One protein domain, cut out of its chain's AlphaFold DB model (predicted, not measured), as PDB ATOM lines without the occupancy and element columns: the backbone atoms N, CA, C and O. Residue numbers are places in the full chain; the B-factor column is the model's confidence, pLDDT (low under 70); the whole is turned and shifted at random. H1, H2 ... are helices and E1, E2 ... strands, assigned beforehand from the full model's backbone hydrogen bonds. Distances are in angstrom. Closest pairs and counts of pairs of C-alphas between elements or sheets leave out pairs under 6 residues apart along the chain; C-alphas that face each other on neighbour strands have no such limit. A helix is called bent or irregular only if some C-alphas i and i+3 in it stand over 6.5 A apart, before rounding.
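This is residues 8 to 128 of the 488 residues of an uncharacterized protein of Candidatus Brocadiae bacterium (UniProt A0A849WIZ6). A small four-stranded sheet is covered on one face by H1 and the kinked H2, while its other face is bare of named helices; H3 packs across H2 on the side away from the sheet. A long link, residues 105 to 124, leads from H3 back to the sheet's edge at E4. The printed part has 121 residues, with H1 E1 E2 E3 H2 H3 E4 along the chain, a mixed sheet in the order E1 E3 E2 E4, and the class mixed, helices and strands. It is compact, with a radius of gyration of the C-alphas of 13.3 A and spans of 39 by 27 by 27 A.

The strands are E1, residues 28 to 31, E3, 47 to 50, E2, 39 to 42, and E4, 125 to 127. H2, residues 57 to 76, is 27.9 A long and irregular, with C-alphas 68 and 71 7.8 A apart. H3, residues 87 to 104, is 25.3 A long. H1, residues 12 to 23, is 16.2 A long and begins at C-alpha 12 (75.720, 3.549, 6.086). E4 ends at C-alpha 127 (85.900, 1.604, 25.190).

E1 and E3 are parallel, with N 30 and O 48 2.8 A apart. The hairpin E2 and E3 is antiparallel, with N 42 and O 47 at 2.8 A. E2 and E4 are parallel, with N 41 and O 125 at 2.8 A. H1 and H2 are on the same face of the sheet, two layers, with helices on one face. H2 has a height over the sheet of 7.6 A. Residues 18 to 23 of H1 touch H2 at a steep tilt of 56 degrees, closest at the C-alphas of Ser 23 and Ser 64, 5.0 A. Residues 93 to 101 of H3 touch H2 at 51 degrees, steep, opposite ways, closest at the C-alphas of Arg 65 and Glu 97, 6.3 A. H3 only grazes the sheet, with residues 87 to 90. Every O i to N i+4 pair is within hydrogen-bond range in H1 and H3, and 11 of 16 in H2.

The C-alphas of Glu 80 and Pro 106, the two farthest apart, are 41.0 A apart. The printed part has no cut, and H3 to E4 is the long link. Mean pLDDT of the printed part is 81.6; residues 78 to 83 and 118 to 121 are among those under 70.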
ATOM      1  N   ILE A   8      69.808   8.661  10.188       71.06
ATOM      2  CA  ILE A   8      68.941   7.673   9.521       71.06
ATOM      3  C   ILE A   8      68.773   7.933   8.018       71.06
ATOM      4  O   ILE A   8      68.641   6.994   7.241       71.06
ATOM      5  N   SER A   9      68.768   9.197   7.594       72.19
ATOM      6  CA  SER A   9      68.588   9.570   6.184       72.19
ATOM      7  C   SER A   9      69.845   9.369   5.328       72.19
ATOM      8  O   SER A   9      69.770   9.429   4.102       72.19
ATOM      9  N   ILE A  10      71.000   9.126   5.954       71.31
ATOM     10  CA  ILE A  10      72.287   8.961   5.280       71.31
ATOM     11  C   ILE A  10      72.604   7.466   5.205       71.31
ATOM     12  O   ILE A  10      72.538   6.750   6.202       71.31
ATOM     13  N   SER A  11      72.982   6.981   4.021       71.94
ATOM     14  CA  SER A  11      73.353   5.575   3.859       71.94
ATOM     15  C   SER A  11      74.586   5.217   4.697       71.94
ATOM     16  O   SER A  11      75.519   6.013   4.841       71.94
ATOM     17  N   ASN A  12      74.630   3.985   5.210       68.44
ATOM     18  CA  ASN A  12      75.720   3.549   6.086       68.44
ATOM     19  C   ASN A  12      77.098   3.626   5.406       68.44
ATOM     20  O   ASN A  12      78.091   3.972   6.038       68.44
ATOM     21  N   ASN A  13      77.156   3.379   4.095       63.78
ATOM     22  CA  ASN A  13      78.388   3.514   3.315       63.78
ATOM     23  C   ASN A  13      78.905   4.957   3.313       63.78
ATOM     24  O   ASN A  13      80.103   5.177   3.474       63.78
ATOM     25  N   THR A  14      78.010   5.938   3.186       73.06
ATOM     26  CA  THR A  14      78.372   7.356   3.259       73.06
ATOM     27  C   THR A  14      78.862   7.721   4.660       73.06
ATOM     28  O   THR A  14      79.876   8.404   4.783       73.06
ATOM     29  N   LEU A  15      78.212   7.216   5.714       80.31
ATOM     30  CA  LEU A  15      78.664   7.421   7.097       80.31
ATOM     31  C   LEU A  15      80.062   6.828   7.332       80.31
ATOM     32  O   LEU A  15      80.942   7.522   7.838       80.31
ATOM     33  N   ASN A  16      80.299   5.590   6.890       69.38
ATOM     34  CA  ASN A  16      81.601   4.919   6.974       69.38
ATOM     35  C   ASN A  16      82.688   5.673   6.202       69.38
ATOM     36  O   ASN A  16      83.813   5.817   6.686       69.38
ATOM     37  N   MET A  17      82.361   6.174   5.007       74.62
ATOM     38  CA  MET A  17      83.283   6.949   4.177       74.62
ATOM     39  C   MET A  17      83.691   8.251   4.871       74.62
ATOM     40  O   MET A  17      84.883   8.542   4.968       74.62
ATOM     41  N   ILE A  18      82.718   9.003   5.401       87.81
ATOM     42  CA  ILE A  18      82.972  10.235   6.162       87.81
ATOM     43  C   ILE A  18      83.849   9.923   7.377       87.81
ATOM     44  O   ILE A  18      84.890  10.553   7.564       87.81
ATOM     45  N   ALA A  19      83.466   8.924   8.172       87.31
ATOM     46  CA  ALA A  19      84.187   8.549   9.380       87.31
ATOM     47  C   ALA A  19      85.635   8.140   9.086       87.31
ATOM     48  O   ALA A  19      86.565   8.585   9.761       87.31
ATOM     49  N   SER A  20      85.832   7.344   8.031       81.44
ATOM     50  CA  SER A  20      87.150   6.863   7.620       81.44
ATOM     51  C   SER A  20      88.051   7.985   7.115       81.44
ATOM     52  O   SER A  20      89.238   8.030   7.437       81.44
ATOM     53  N   TRP A  21      87.484   8.918   6.347       89.31
ATOM     54  CA  TRP A  21      88.210  10.083   5.853       89.31
ATOM     55  C   TRP A  21      88.658  10.998   6.999       89.31
ATOM     56  O   TRP A  21      89.823  11.393   7.065       89.31
ATOM     57  N   ILE A  22      87.765  11.277   7.951       92.19
ATOM     58  CA  ILE A  22      88.061  12.122   9.113       92.19
ATOM     59  C   ILE A  22      89.100  11.474  10.037       92.19
ATOM     60  O   ILE A  22      90.035  12.138  10.507       92.19
ATOM     61  N   SER A  23      88.945  10.184  10.336       87.81
ATOM     62  CA  SER A  23      89.835   9.477  11.258       87.81
ATOM     63  C   SER A  23      91.208   9.189  10.638       87.81
ATOM     64  O   SER A  23      92.196   9.123  11.372       87.81
ATOM     65  N   GLY A  24      91.291   9.088   9.304       80.75
ATOM     66  CA  GLY A  24      92.488   8.682   8.563       80.75
ATOM     67  C   GLY A  24      92.717   7.165   8.557       80.75
ATOM     68  O   GLY A  24      93.819   6.711   8.257       80.75
ATOM     69  N   GLN A  25      91.707   6.375   8.929       80.31
ATOM     70  CA  GLN A  25      91.752   4.911   8.976       80.31
ATOM     71  C   GLN A  25      90.371   4.321   8.679       80.31
ATOM     72  O   GLN A  25      89.360   4.966   8.931       80.31
ATOM     73  N   ALA A  26      90.310   3.075   8.199       78.75
ATOM     74  CA  ALA A  26      89.035   2.382   8.008       78.75
ATOM     75  C   ALA A  26      88.213   2.406   9.310       78.75
ATOM     76  O   ALA A  26      88.693   1.950  10.351       78.75
ATOM     77  N   THR A  27      87.029   3.013   9.245       75.38
ATOM     78  CA  THR A  27      86.149   3.279  10.384       75.38
ATOM     79  C   THR A  27      84.727   2.897  10.026       75.38
ATOM     80  O   THR A  27      84.216   3.288   8.975       75.38
ATOM     81  N   GLU A  28      84.086   2.160  10.923       76.25
ATOM     82  CA  GLU A  28      82.703   1.726  10.756       76.25
ATOM     83  C   GLU A  28      81.778   2.519  11.669       76.25
ATOM     84  O   GLU A  28      82.106   2.794  12.823       76.25
ATOM     85  N   VAL A  29      80.613   2.873  11.147       74.00
ATOM     86  CA  VAL A  29      79.560   3.598  11.844       74.00
ATOM     87  C   VAL A  29      78.350   2.689  11.955       74.00
ATOM     88  O   VAL A  29      77.940   2.049  10.985       74.00
ATOM     89  N   PHE A  30      77.777   2.645  13.150       70.12
ATOM     90  CA  PHE A  30      76.554   1.923  13.449       70.12
ATOM     91  C   PHE A  30      75.579   2.857  14.151       70.12
ATOM     92  O   PHE A  30      75.931   3.571  15.089       70.12
ATOM     93  N   LEU A  31      74.333   2.837  13.694       73.44
ATOM     94  CA  LEU A  31      73.247   3.600  14.292       73.44
ATOM     95  C   LEU A  31      72.395   2.655  15.142       73.44
ATOM     96  O   LEU A  31      71.850   1.695  14.606       73.44
ATOM     97  N   SER A  32      72.279   2.910  16.447       69.69
ATOM     98  CA  SER A  32      71.486   2.086  17.368       69.69
ATOM     99  C   SER A  32      70.896   2.929  18.494       69.69
ATOM    100  O   SER A  32      71.594   3.727  19.107       69.69
ATOM    101  N   THR A  33      69.618   2.740  18.818       70.62
ATOM    102  CA  THR A  33      68.966   3.362  19.990       70.62
ATOM    103  C   THR A  33      69.207   2.600  21.290       70.62
ATOM    104  O   THR A  33      68.747   3.019  22.356       70.62
ATOM    105  N   ARG A  34      69.892   1.454  21.207       66.19
ATOM    106  CA  ARG A  34      70.148   0.574  22.346       66.19
ATOM    107  C   ARG A  34      71.502   0.817  23.001       66.19
ATOM    108  O   ARG A  34      71.816   0.149  23.975       66.19
ATOM    109  N   ILE A  35      72.323   1.732  22.505       70.25
ATOM    110  CA  ILE A  35      73.543   2.103  23.229       70.25
ATOM    111  C   ILE A  35      73.189   2.738  24.578       70.25
ATOM    112  O   ILE A  35      72.224   3.494  24.680       70.25
ATOM    113  N   GLN A  36      73.930   2.365  25.625       72.69
ATOM    114  CA  GLN A  36      73.705   2.879  26.983       72.69
ATOM    115  C   GLN A  36      74.036   4.374  27.085       72.69
ATOM    116  O   GLN A  36      73.314   5.127  27.734       72.69
ATOM    117  N   SER A  37      75.110   4.804  26.426       78.94
ATOM    118  CA  SER A  37      75.469   6.210  26.238       78.94
ATOM    119  C   SER A  37      74.885   6.750  24.934       78.94
ATOM    120  O   SER A  37      74.491   5.995  24.053       78.94
ATOM    121  N   GLN A  38      74.835   8.075  24.781       86.56
ATOM    122  CA  GLN A  38      74.345   8.711  23.550       86.56
ATOM    123  C   GLN A  38      75.199   8.355  22.324       86.56
ATOM    124  O   GLN A  38      74.692   8.337  21.203       86.56
ATOM    125  N   ALA A  39      76.478   8.048  22.547       88.44
ATOM    126  CA  ALA A  39      77.394   7.522  21.554       88.44
ATOM    127  C   ALA A  39      78.531   6.732  22.208       88.44
ATOM    128  O   ALA A  39      78.985   7.096  23.293       88.44
ATOM    129  N   THR A  40      79.054   5.737  21.493       87.62
ATOM    130  CA  THR A  40      80.184   4.920  21.946       87.62
ATOM    131  C   THR A  40      81.250   4.783  20.867       87.62
ATOM    132  O   THR A  40      80.947   4.479  19.715       87.62
ATOM    133  N   VAL A  41      82.519   4.925  21.240       88.62
ATOM    134  CA  VAL A  41      83.678   4.650  20.381       88.62
ATOM    135  C   VAL A  41      84.360   3.365  20.841       88.62
ATOM    136  O   VAL A  41      84.926   3.318  21.933       88.62
ATOM    137  N   ALA A  42      84.348   2.340  19.989       83.50
ATOM    138  CA  ALA A  42      85.087   1.096  20.177       83.50
ATOM    139  C   ALA A  42      86.429   1.158  19.438       83.50
ATOM    140  O   ALA A  42      86.528   0.984  18.219       83.50
ATOM    141  N   ALA A  43      87.490   1.456  20.187       82.44
ATOM    142  CA  ALA A  43      88.785   1.799  19.614       82.44
ATOM    143  C   ALA A  43      89.524   0.602  18.985       82.44
ATOM    144  O   ALA A  43      90.251   0.785  18.003       82.44
ATOM    145  N   GLN A  44      89.352  -0.623  19.500       79.19
ATOM    146  CA  GLN A  44      90.025  -1.807  18.957       79.19
ATOM    147  C   GLN A  44      89.534  -2.121  17.541       79.19
ATOM    148  O   GLN A  44      90.374  -2.265  16.642       79.19
ATOM    149  N   SER A  45      88.209  -2.168  17.361       64.31
ATOM    150  CA  SER A  45      87.508  -2.447  16.101       64.31
ATOM    151  C   SER A  45      87.381  -1.231  15.177       64.31
ATOM    152  O   SER A  45      87.032  -1.396  14.013       64.31
ATOM    153  N   ARG A  46      87.735  -0.025  15.652       79.44
ATOM    154  CA  ARG A  46      87.584   1.252  14.922       79.44
ATOM    155  C   ARG A  46      86.126   1.529  14.561       79.44
ATOM    156  O   ARG A  46      85.806   1.928  13.443       79.44
ATOM    157  N   THR A  47      85.249   1.308  15.527       81.31
ATOM    158  CA  THR A  47      83.808   1.384  15.328       81.31
ATOM    159  C   THR A  47      83.208   2.513  16.156       81.31
ATOM    160  O   THR A  47      83.612   2.736  17.296       81.31
ATOM    161  N   ILE A  48      82.237   3.219  15.586       84.31
ATOM    162  CA  ILE A  48      81.484   4.289  16.238       84.31
ATOM    163  C   ILE A  48      80.014   3.891  16.260       84.31
ATOM    164  O   ILE A  48      79.421   3.628  15.217       84.31
ATOM    165  N   PHE A  49      79.424   3.889  17.447       83.75
ATOM    166  CA  PHE A  49      78.006   3.657  17.665       83.75
ATOM    167  C   PHE A  49      77.335   4.976  18.039       83.75
ATOM    168  O   PHE A  49      77.809   5.679  18.928       83.75
ATOM    169  N   LEU A  50      76.243   5.319  17.361       81.56
ATOM    170  CA  LEU A  50      75.515   6.573  17.549       81.56
ATOM    171  C   LEU A  50      74.034   6.287  17.764       81.56
ATOM    172  O   LEU A  50      73.455   5.477  17.037       81.56
ATOM    173  N   ASN A  51      73.396   7.000  18.691       82.81
ATOM    174  CA  ASN A  51      71.943   7.000  18.768       82.81
ATOM    175  C   ASN A  51      71.416   7.932  17.671       82.81
ATOM    176  O   ASN A  51      71.637   9.139  17.756       82.81
ATOM    177  N   PRO A  52      70.717   7.419  16.647       79.00
ATOM    178  CA  PRO A  52      70.392   8.207  15.462       79.00
ATOM    179  C   PRO A  52      69.369   9.326  15.693       79.00
ATOM    180  O   PRO A  52      69.219  10.186  14.825       79.00
ATOM    181  N   TYR A  53      68.655   9.299  16.822       80.12
ATOM    182  CA  TYR A  53      67.679  10.326  17.198       80.12
ATOM    183  C   TYR A  53      68.271  11.408  18.101       80.12
ATOM    184  O   TYR A  53      67.669  12.467  18.260       80.12
ATOM    185  N   ILE A  54      69.431  11.133  18.702       83.31
ATOM    186  CA  ILE A  54      70.118  12.050  19.613       83.31
ATOM    187  C   ILE A  54      71.312  12.671  18.893       83.31
ATOM    188  O   ILE A  54      71.446  13.889  18.851       83.31
ATOM    189  N   CYS A  55      72.160  11.838  18.294       87.69
ATOM    190  CA  CYS A  55      73.383  12.270  17.644       87.69
ATOM    191  C   CYS A  55      73.158  12.777  16.219       87.69
ATOM    192  O   CYS A  55      72.288  12.302  15.486       87.69
ATOM    193  N   GLY A  56      74.015  13.705  15.802       90.19
ATOM    194  CA  GLY A  56      74.055  14.248  14.451       90.19
ATOM    195  C   GLY A  56      75.409  14.078  13.761       90.19
ATOM    196  O   GLY A  56      76.320  13.402  14.244       90.19
ATOM    197  N   LEU A  57      75.542  14.691  12.582       91.31
ATOM    198  CA  LEU A  57      76.743  14.578  11.750       91.31
ATOM    199  C   LEU A  57      77.991  15.168  12.424       91.31
ATOM    200  O   LEU A  57      79.092  14.660  12.219       91.31
ATOM    201  N   TYR A  58      77.826  16.207  13.245       92.50
ATOM    202  CA  TYR A  58      78.926  16.759  14.032       92.50
ATOM    203  C   TYR A  58      79.510  15.710  14.984       92.50
ATOM    204  O   TYR A  58      80.728  15.532  15.033       92.50
ATOM    205  N   ASP A  59      78.642  14.976  15.685       93.06
ATOM    206  CA  ASP A  59      79.053  13.949  16.642       93.06
ATOM    207  C   ASP A  59      79.841  12.852  15.935       93.06
ATOM    208  O   ASP A  59      80.923  12.485  16.383       93.06
ATOM    209  N   LEU A  60      79.369  12.396  14.770       94.25
ATOM    210  CA  LEU A  60      80.106  11.428  13.962       94.25
ATOM    211  C   LEU A  60      81.528  11.913  13.643       94.25
ATOM    212  O   LEU A  60      82.492  11.161  13.805       94.25
ATOM    213  N   ILE A  61      81.673  13.162  13.195       94.12
ATOM    214  CA  ILE A  61      82.975  13.730  12.829       94.12
ATOM    215  C   ILE A  61      83.884  13.835  14.062       94.12
ATOM    216  O   ILE A  61      85.048  13.428  14.009       94.12
ATOM    217  N   LEU A  62      83.358  14.316  15.190       94.56
ATOM    218  CA  LEU A  62      84.110  14.425  16.440       94.56
ATOM    219  C   LEU A  62      84.585  13.058  16.942       94.56
ATOM    220  O   LEU A  62      85.775  12.872  17.199       94.56
ATOM    221  N   LEU A  63      83.690  12.073  17.017       94.75
ATOM    222  CA  LEU A  63      84.027  10.722  17.470       94.75
ATOM    223  C   LEU A  63      85.009  10.019  16.523       94.75
ATOM    224  O   LEU A  63      85.908   9.308  16.972       94.75
ATOM    225  N   SER A  64      84.921  10.290  15.218       94.69
ATOM    226  CA  SER A  64      85.888   9.793  14.230       94.69
ATOM    227  C   SER A  64      87.296  10.328  14.486       94.69
ATOM    228  O   SER A  64      88.279   9.604  14.320       94.69
ATOM    229  N   ARG A  65      87.429  11.575  14.954       94.19
ATOM    230  CA  ARG A  65      88.730  12.129  15.357       94.19
ATOM    231  C   ARG A  65      89.265  11.475  16.629       94.19
ATOM    232  O   ARG A  65      90.478  11.280  16.708       94.19
ATOM    233  N   LEU A  66      88.403  11.088  17.575       93.62
ATOM    234  CA  LEU A  66      88.822  10.417  18.815       93.62
ATOM    235  C   LEU A  66      89.513   9.071  18.551       93.62
ATOM    236  O   LEU A  66      90.422   8.693  19.288       93.62
ATOM    237  N   LEU A  67      89.191   8.394  17.443       90.31
ATOM    238  CA  LEU A  67      89.889   7.174  17.024       90.31
ATOM    239  C   LEU A  67      91.385   7.383  16.717       90.31
ATOM    240  O   LEU A  67      92.134   6.404  16.673       90.31
ATOM    241  N   ARG A  68      91.871   8.624  16.553       89.88
ATOM    242  CA  ARG A  68      93.318   8.898  16.448       89.88
ATOM    243  C   ARG A  68      94.062   8.632  17.759       89.88
ATOM    244  O   ARG A  68      95.256   8.342  17.733       89.88
ATOM    245  N   HIS A  69      93.353   8.633  18.888       89.88
ATOM    246  CA  HIS A  69      93.896   8.300  20.208       89.88
ATOM    247  C   HIS A  69      93.940   6.795  20.480       89.88
ATOM    248  O   HIS A  69      94.346   6.389  21.562       89.88
ATOM    249  N   ARG A  70      93.593   5.943  19.501       85.12
ATOM    250  CA  ARG A  70      93.519   4.476  19.640       85.12
ATOM    251  C   ARG A  70      94.701   3.847  20.379       85.12
ATOM    252  O   ARG A  70      94.480   3.015  21.245       85.12
ATOM    253  N   ARG A  71      95.948   4.220  20.060       83.75
ATOM    254  CA  ARG A  71      97.133   3.662  20.749       83.75
ATOM    255  C   ARG A  71      97.140   3.999  22.242       83.75
ATOM    256  O   ARG A  71      97.445   3.139  23.053       83.75
ATOM    257  N   MET A  72      96.770   5.228  22.593       85.00
ATOM    258  CA  MET A  72      96.681   5.667  23.986       85.00
ATOM    259  C   MET A  72      95.507   4.998  24.702       85.00
ATOM    260  O   MET A  72      95.676   4.559  25.829       85.00
ATOM    261  N   ILE A  73      94.360   4.838  24.029       83.81
ATOM    262  CA  ILE A  73      93.211   4.086  24.559       83.81
ATOM    263  C   ILE A  73      93.620   2.644  24.886       83.81
ATOM    264  O   ILE A  73      93.299   2.161  25.963       83.81
ATOM    265  N   GLY A  74      94.367   1.984  23.993       79.69
ATOM    266  CA  GLY A  74      94.870   0.626  24.224       79.69
ATOM    267  C   GLY A  74      95.771   0.532  25.449       79.69
ATOM    268  O   GLY A  74      95.526  -0.290  26.321       79.69
ATOM    269  N   ASN A  75      96.745   1.437  25.559       80.69
ATOM    270  CA  ASN A  75      97.678   1.468  26.689       80.69
ATOM    271  C   ASN A  75      96.999   1.806  28.030       80.69
ATOM    272  O   ASN A  75      97.495   1.423  29.084       80.69
ATOM    273  N   LEU A  76      95.892   2.554  28.009       77.81
ATOM    274  CA  LEU A  76      95.150   2.939  29.216       77.81
ATOM    275  C   LEU A  76      94.255   1.816  29.759       77.81
ATOM    276  O   LEU A  76      93.906   1.829  30.937       77.81
ATOM    277  N   VAL A  77      93.861   0.867  28.909       74.69
ATOM    278  CA  VAL A  77      92.823  -0.139  29.199       74.69
ATOM    279  C   VAL A  77      93.426  -1.540  29.427       74.69
ATOM    280  O   VAL A  77      92.692  -2.522  29.496       74.69
ATOM    281  N   ASP A  78      94.749  -1.658  29.589       60.38
ATOM    282  CA  ASP A  78      95.443  -2.953  29.601       60.38
ATOM    283  C   ASP A  78      94.878  -3.976  30.618       60.38
ATOM    284  O   ASP A  78      94.649  -3.679  31.798       60.38
ATOM    285  N   HIS A  79      94.674  -5.187  30.081       52.25
ATOM    286  CA  HIS A  79      94.350  -6.472  30.715       52.25
ATOM    287  C   HIS A  79      93.200  -6.500  31.748       52.25
ATOM    288  O   HIS A  79      93.455  -6.502  32.944       52.25
ATOM    289  N   GLU A  80      91.944  -6.551  31.271       51.19
ATOM    290  CA  GLU A  80      90.782  -7.343  31.762       51.19
ATOM    291  C   GLU A  80      89.461  -6.814  31.149       51.19
ATOM    292  O   GLU A  80      89.456  -5.792  30.465       51.19
ATOM    293  N   GLU A  81      88.358  -7.557  31.315       51.34
ATOM    294  CA  GLU A  81      87.202  -7.618  30.401       51.34
ATOM    295  C   GLU A  81      86.402  -6.335  30.122       51.34
ATOM    296  O   GLU A  81      85.693  -6.330  29.125       51.34
ATOM    297  N   GLU A  82      86.523  -5.234  30.866       56.66
ATOM    298  CA  GLU A  82      85.825  -3.974  30.544       56.66
ATOM    299  C   GLU A  82      86.398  -2.806  31.378       56.66
ATOM    300  O   GLU A  82      86.026  -2.609  32.532       56.66
ATOM    301  N   LYS A  83      87.292  -1.980  30.807       67.25
ATOM    302  CA  LYS A  83      87.603  -0.649  31.366       67.25
ATOM    303  C   LYS A  83      87.204   0.439  30.374       67.25
ATOM    304  O   LYS A  83      87.643   0.449  29.221       67.25
ATOM    305  N   LYS A  84      86.348   1.353  30.834       72.00
ATOM    306  CA  LYS A  84      86.041   2.611  30.147       72.00
ATOM    307  C   LYS A  84      87.221   3.569  30.306       72.00
ATOM    308  O   LYS A  84      87.885   3.574  31.343       72.00
ATOM    309  N   VAL A  85      87.477   4.390  29.290       83.69
ATOM    310  CA  VAL A  85      88.436   5.493  29.419       83.69
ATOM    311  C   VAL A  85      87.911   6.480  30.477       83.69
ATOM    312  O   VAL A  85      86.727   6.815  30.432       83.69
ATOM    313  N   PRO A  86      88.749   6.971  31.410       86.19
ATOM    314  CA  PRO A  86      88.322   7.955  32.400       86.19
ATOM    315  C   PRO A  86      87.738   9.219  31.757       86.19
ATOM    316  O   PRO A  86      88.319   9.766  30.820       86.19
ATOM    317  N   GLU A  87      86.636   9.732  32.306       87.81
ATOM    318  CA  GLU A  87      85.916  10.902  31.775       87.81
ATOM    319  C   GLU A  87      86.814  12.128  31.576       87.81
ATOM    320  O   GLU A  87      86.753  12.784  30.538       87.81
ATOM    321  N   ASN A  88      87.723  12.394  32.519       87.94
ATOM    322  CA  ASN A  88      88.685  13.495  32.414       87.94
ATOM    323  C   ASN A  88      89.541  13.401  31.143       87.94
ATOM    324  O   ASN A  88      89.801  14.412  30.487       87.94
ATOM    325  N   GLN A  89      89.938  12.185  30.765       90.31
ATOM    326  CA  GLN A  89      90.727  11.938  29.564       90.31
ATOM    327  C   GLN A  89      89.879  12.105  28.297       90.31
ATOM    328  O   GLN A  89      90.352  12.666  27.307       90.31
ATOM    329  N   ILE A  90      88.613  11.673  28.340       90.25
ATOM    330  CA  ILE A  90      87.638  11.878  27.261       90.25
ATOM    331  C   ILE A  90      87.438  13.378  27.018       90.25
ATOM    332  O   ILE A  90      87.544  13.830  25.879       90.25
ATOM    333  N   ILE A  91      87.234  14.165  28.078       90.19
ATOM    334  CA  ILE A  91      87.078  15.624  28.007       90.19
ATOM    335  C   ILE A  91      88.315  16.277  27.384       90.19
ATOM    336  O   ILE A  91      88.184  17.149  26.521       90.19
ATOM    337  N   GLU A  92      89.516  15.877  27.811       91.38
ATOM    338  CA  GLU A  92      90.769  16.416  27.276       91.38
ATOM    339  C   GLU A  92      90.883  16.161  25.768       91.38
ATOM    340  O   GLU A  92      91.132  17.087  24.986       91.38
ATOM    341  N   TRP A  93      90.641  14.919  25.342       93.44
ATOM    342  CA  TRP A  93      90.679  14.555  23.931       93.44
ATOM    343  C   TRP A  93      89.592  15.261  23.132       93.44
ATOM    344  O   TRP A  93      89.902  15.833  22.092       93.44
ATOM    345  N   MET A  94      88.350  15.310  23.615       91.94
ATOM    346  CA  MET A  94      87.268  16.017  22.929       91.94
ATOM    347  C   MET A  94      87.609  17.491  22.722       91.94
ATOM    348  O   MET A  94      87.531  17.963  21.593       91.94
ATOM    349  N   LYS A  95      88.082  18.208  23.750       91.69
ATOM    350  CA  LYS A  95      88.482  19.622  23.614       91.69
ATOM    351  C   LYS A  95      89.603  19.811  22.591       91.69
ATOM    352  O   LYS A  95      89.587  20.774  21.822       91.69
ATOM    353  N   LYS A  96      90.584  18.905  22.579       93.50
ATOM    354  CA  LYS A  96      91.680  18.918  21.604       93.50
ATOM    355  C   LYS A  96      91.164  18.695  20.181       93.50
ATOM    356  O   LYS A  96      91.543  19.432  19.271       93.50
ATOM    357  N   GLU A  97      90.293  17.708  19.990       93.94
ATOM    358  CA  GLU A  97      89.753  17.359  18.679       93.94
ATOM    359  C   GLU A  97      88.753  18.397  18.155       93.94
ATOM    360  O   GLU A  97      88.791  18.704  16.967       93.94
ATOM    361  N   GLN A  98      87.942  19.008  19.022       91.56
ATOM    362  CA  GLN A  98      87.051  20.122  18.678       91.56
ATOM    363  C   GLN A  98      87.839  21.309  18.110       91.56
ATOM    364  O   GLN A  98      87.573  21.743  16.994       91.56
ATOM    365  N   LYS A  99      88.893  21.763  18.808       91.25
ATOM    366  CA  LYS A  99      89.764  22.848  18.314       91.25
ATOM    367  C   LYS A  99      90.396  22.519  16.960       91.25
ATOM    368  O   LYS A  99      90.505  23.381  16.087       91.25
ATOM    369  N   ALA A 100      90.826  21.270  16.782       91.19
ATOM    370  CA  ALA A 100      91.391  20.820  15.516       91.19
ATOM    371  C   ALA A 100      90.343  20.817  14.390       91.19
ATOM    372  O   ALA A 100      90.662  21.194  13.264       91.19
ATOM    373  N   LEU A 101      89.107  20.412  14.686       91.19
ATOM    374  CA  LEU A 101      88.002  20.414  13.731       91.19
ATOM    375  C   LEU A 101      87.579  21.827  13.335       91.19
ATOM    376  O   LEU A 101      87.424  22.065  12.143       91.19
ATOM    377  N   ASP A 102      87.478  22.762  14.278       89.94
ATOM    378  CA  ASP A 102      87.164  24.166  13.976       89.94
ATOM    379  C   ASP A 102      88.220  24.811  13.069       89.94
ATOM    380  O   ASP A 102      87.897  25.613  12.193       89.94
ATOM    381  N   THR A 103      89.488  24.428  13.247       90.56
ATOM    382  CA  THR A 103      90.593  24.900  12.400       90.56
ATOM    383  C   THR A 103      90.520  24.302  10.993       90.56
ATOM    384  O   THR A 103      90.788  24.991  10.011       90.56
ATOM    385  N   MET A 104      90.178  23.014  10.882       88.75
ATOM    386  CA  MET A 104      90.144  22.289   9.605       88.75
ATOM    387  C   MET A 104      88.882  22.591   8.787       88.75
ATOM    388  O   MET A 104      88.935  22.654   7.560       88.75
ATOM    389  N   PHE A 105      87.756  22.777   9.469       89.44
ATOM    390  CA  PHE A 105      86.439  22.989   8.890       89.44
ATOM    391  C   PHE A 105      85.795  24.212   9.545       89.44
ATOM    392  O   PHE A 105      85.023  24.076  10.502       89.44
ATOM    393  N   PRO A 106      86.076  25.420   9.023       85.06
ATOM    394  CA  PRO A 106      85.368  26.611   9.455       85.06
ATOM    395  C   PRO A 106      83.855  26.365   9.368       85.06
ATOM    396  O   PRO A 106      83.362  25.883   8.351       85.06
ATOM    397  N   PHE A 107      83.123  26.682  10.439       85.88
ATOM    398  CA  PHE A 107      81.672  26.466  10.575       85.88
ATOM    399  C   PHE A 107      81.191  25.033  10.839       85.88
ATOM    400  O   PHE A 107      79.983  24.791  10.772       85.88
ATOM    401  N   ILE A 108      82.069  24.098  11.217       86.12
ATOM    402  CA  ILE A 108      81.647  22.735  11.582       86.12
ATOM    403  C   ILE A 108      80.612  22.704  12.723       86.12
ATOM    404  O   ILE A 108      79.733  21.847  12.735       86.12
ATOM    405  N   HIS A 109      80.638  23.699  13.613       80.94
ATOM    406  CA  HIS A 109      79.656  23.891  14.685       80.94
ATOM    407  C   HIS A 109      78.203  24.075  14.197       80.94
ATOM    408  O   HIS A 109      77.273  23.952  14.985       80.94
ATOM    409  N   ARG A 110      77.977  24.382  12.909       86.81
ATOM    410  CA  ARG A 110      76.624  24.481  12.328       86.81
ATOM    411  C   ARG A 110      75.992  23.119  12.052       86.81
ATOM    412  O   ARG A 110      74.791  23.051  11.797       86.81
ATOM    413  N   LEU A 111      76.788  22.052  12.043       88.25
ATOM    414  CA  LEU A 111      76.278  20.699  11.869       88.25
ATOM    415  C   LEU A 111      75.520  20.255  13.129       88.25
ATOM    416  O   LEU A 111      75.911  20.608  14.242       88.25
ATOM    417  N   PRO A 112      74.449  19.458  12.980       87.25
ATOM    418  CA  PRO A 112      73.716  18.944  14.129       87.25
ATOM    419  C   PRO A 112      74.610  18.022  14.962       87.25
ATOM    420  O   PRO A 112      75.316  17.178  14.403       87.25
ATOM    421  N   GLY A 113      74.540  18.158  16.284       87.69
ATOM    422  CA  GLY A 113      75.161  17.238  17.230       87.69
ATOM    423  C   GLY A 113      74.931  17.640  18.682       87.69
ATOM    424  O   GLY A 113      74.559  18.778  18.962       87.69
ATOM    425  N   VAL A 114      75.129  16.695  19.595       87.44
ATOM    426  CA  VAL A 114      74.953  16.890  21.045       87.44
ATOM    427  C   VAL A 114      76.261  17.183  21.769       87.44
ATOM    428  O   VAL A 114      76.245  17.809  22.823       87.44
ATOM    429  N   PHE A 115      77.406  16.821  21.187       88.31
ATOM    430  CA  PHE A 115      78.722  17.023  21.801       88.31
ATOM    431  C   PHE A 115      79.352  18.389  21.465       88.31
ATOM    432  O   PHE A 115      80.583  18.522  21.413       88.31
ATOM    433  N   HIS A 116      78.531  19.410  21.191       83.88
ATOM    434  CA  HIS A 116      79.000  20.776  20.932       83.88
ATOM    435  C   HIS A 116      79.592  21.424  22.193       83.88
ATOM    436  O   HIS A 116      79.133  21.163  23.307       83.88
ATOM    437  N   PRO A 117      80.600  22.302  22.049       70.38
ATOM    438  CA  PRO A 117      81.141  23.049  23.180       70.38
ATOM    439  C   PRO A 117      80.070  23.974  23.792       70.38
ATOM    440  O   PRO A 117      79.495  24.806  23.096       70.38
ATOM    441  N   GLY A 118      79.824  23.846  25.103       65.38
ATOM    442  CA  GLY A 118      78.918  24.721  25.869       65.38
ATOM    443  C   GLY A 118      77.559  24.119  26.253       65.38
ATOM    444  O   GLY A 118      76.814  24.765  26.983       65.38
ATOM    445  N   ILE A 119      77.249  22.898  25.811       64.38
ATOM    446  CA  ILE A 119      76.103  22.108  26.290       64.38
ATOM    447  C   ILE A 119      76.574  21.258  27.484       64.38
ATOM    448  O   ILE A 119      77.722  20.807  27.483       64.38
ATOM    449  N   GLU A 120      75.738  21.061  28.514       57.75
ATOM    450  CA  GLU A 120      76.039  20.118  29.605       57.75
ATOM    451  C   GLU A 120      76.413  18.748  29.017       57.75
ATOM    452  O   GLU A 120      75.656  18.142  28.257       57.75
ATOM    453  N   LEU A 121      77.642  18.313  29.306       58.75
ATOM    454  CA  LEU A 121      78.287  17.194  28.631       58.75
ATOM    455  C   LEU A 121      77.754  15.868  29.173       58.75
ATOM    456  O   LEU A 121      78.295  15.326  30.134       58.75
ATOM    457  N   ASN A 122      76.781  15.280  28.482       71.12
ATOM    458  CA  ASN A 122      76.782  13.825  28.387       71.12
ATOM    459  C   ASN A 122      78.015  13.454  27.559       71.12
ATOM    460  O   ASN A 122      78.158  13.911  26.428       71.12
ATOM    461  N   LEU A 123      78.955  12.713  28.142       86.75
ATOM    462  CA  LEU A 123      80.162  12.277  27.441       86.75
ATOM    463  C   LEU A 123      79.861  11.032  26.597       86.75
ATOM    464  O   LEU A 123      79.020  10.216  26.987       86.75
ATOM    465  N   PRO A 124      80.533  10.853  25.446       89.19
ATOM    466  CA  PRO A 124      80.499   9.576  24.759       89.19
ATOM    467  C   PRO A 124      81.246   8.532  25.591       89.19
ATOM    468  O   PRO A 124      82.256   8.843  26.225       89.19
ATOM    469  N   ASP A 125      80.816   7.276  25.529       88.69
ATOM    470  CA  ASP A 125      81.638   6.191  26.051       88.69
ATOM    471  C   ASP A 125      82.814   5.943  25.101       88.69
ATOM    472  O   ASP A 125      82.644   5.808  23.889       88.69
ATOM    473  N   ILE A 126      84.026   5.824  25.642       87.31
ATOM    474  CA  ILE A 126      85.181   5.333  24.887       87.31
ATOM    475  C   ILE A 126      85.650   4.039  25.537       87.31
ATOM    476  O   ILE A 126      86.038   4.011  26.705       87.31
ATOM    477  N   ILE A 127      85.606   2.966  24.757       83.56
ATOM    478  CA  ILE A 127      85.900   1.604  25.190       83.56
ATOM    479  C   ILE A 127      86.954   0.981  24.280       83.56
ATOM    480  O   ILE A 127      87.127   1.367  23.119       83.56
ATOM    481  N   TRP A 128      87.658  -0.022  24.799       78.31
ATOM    482  CA  TRP A 128      88.609  -0.770  23.987       78.31
ATOM    483  C   TRP A 128      87.910  -1.774  23.070       78.31
ATOM    484  O   TRP A 128      88.077  -1.672  21.856       78.31
TER     485      TRP A 128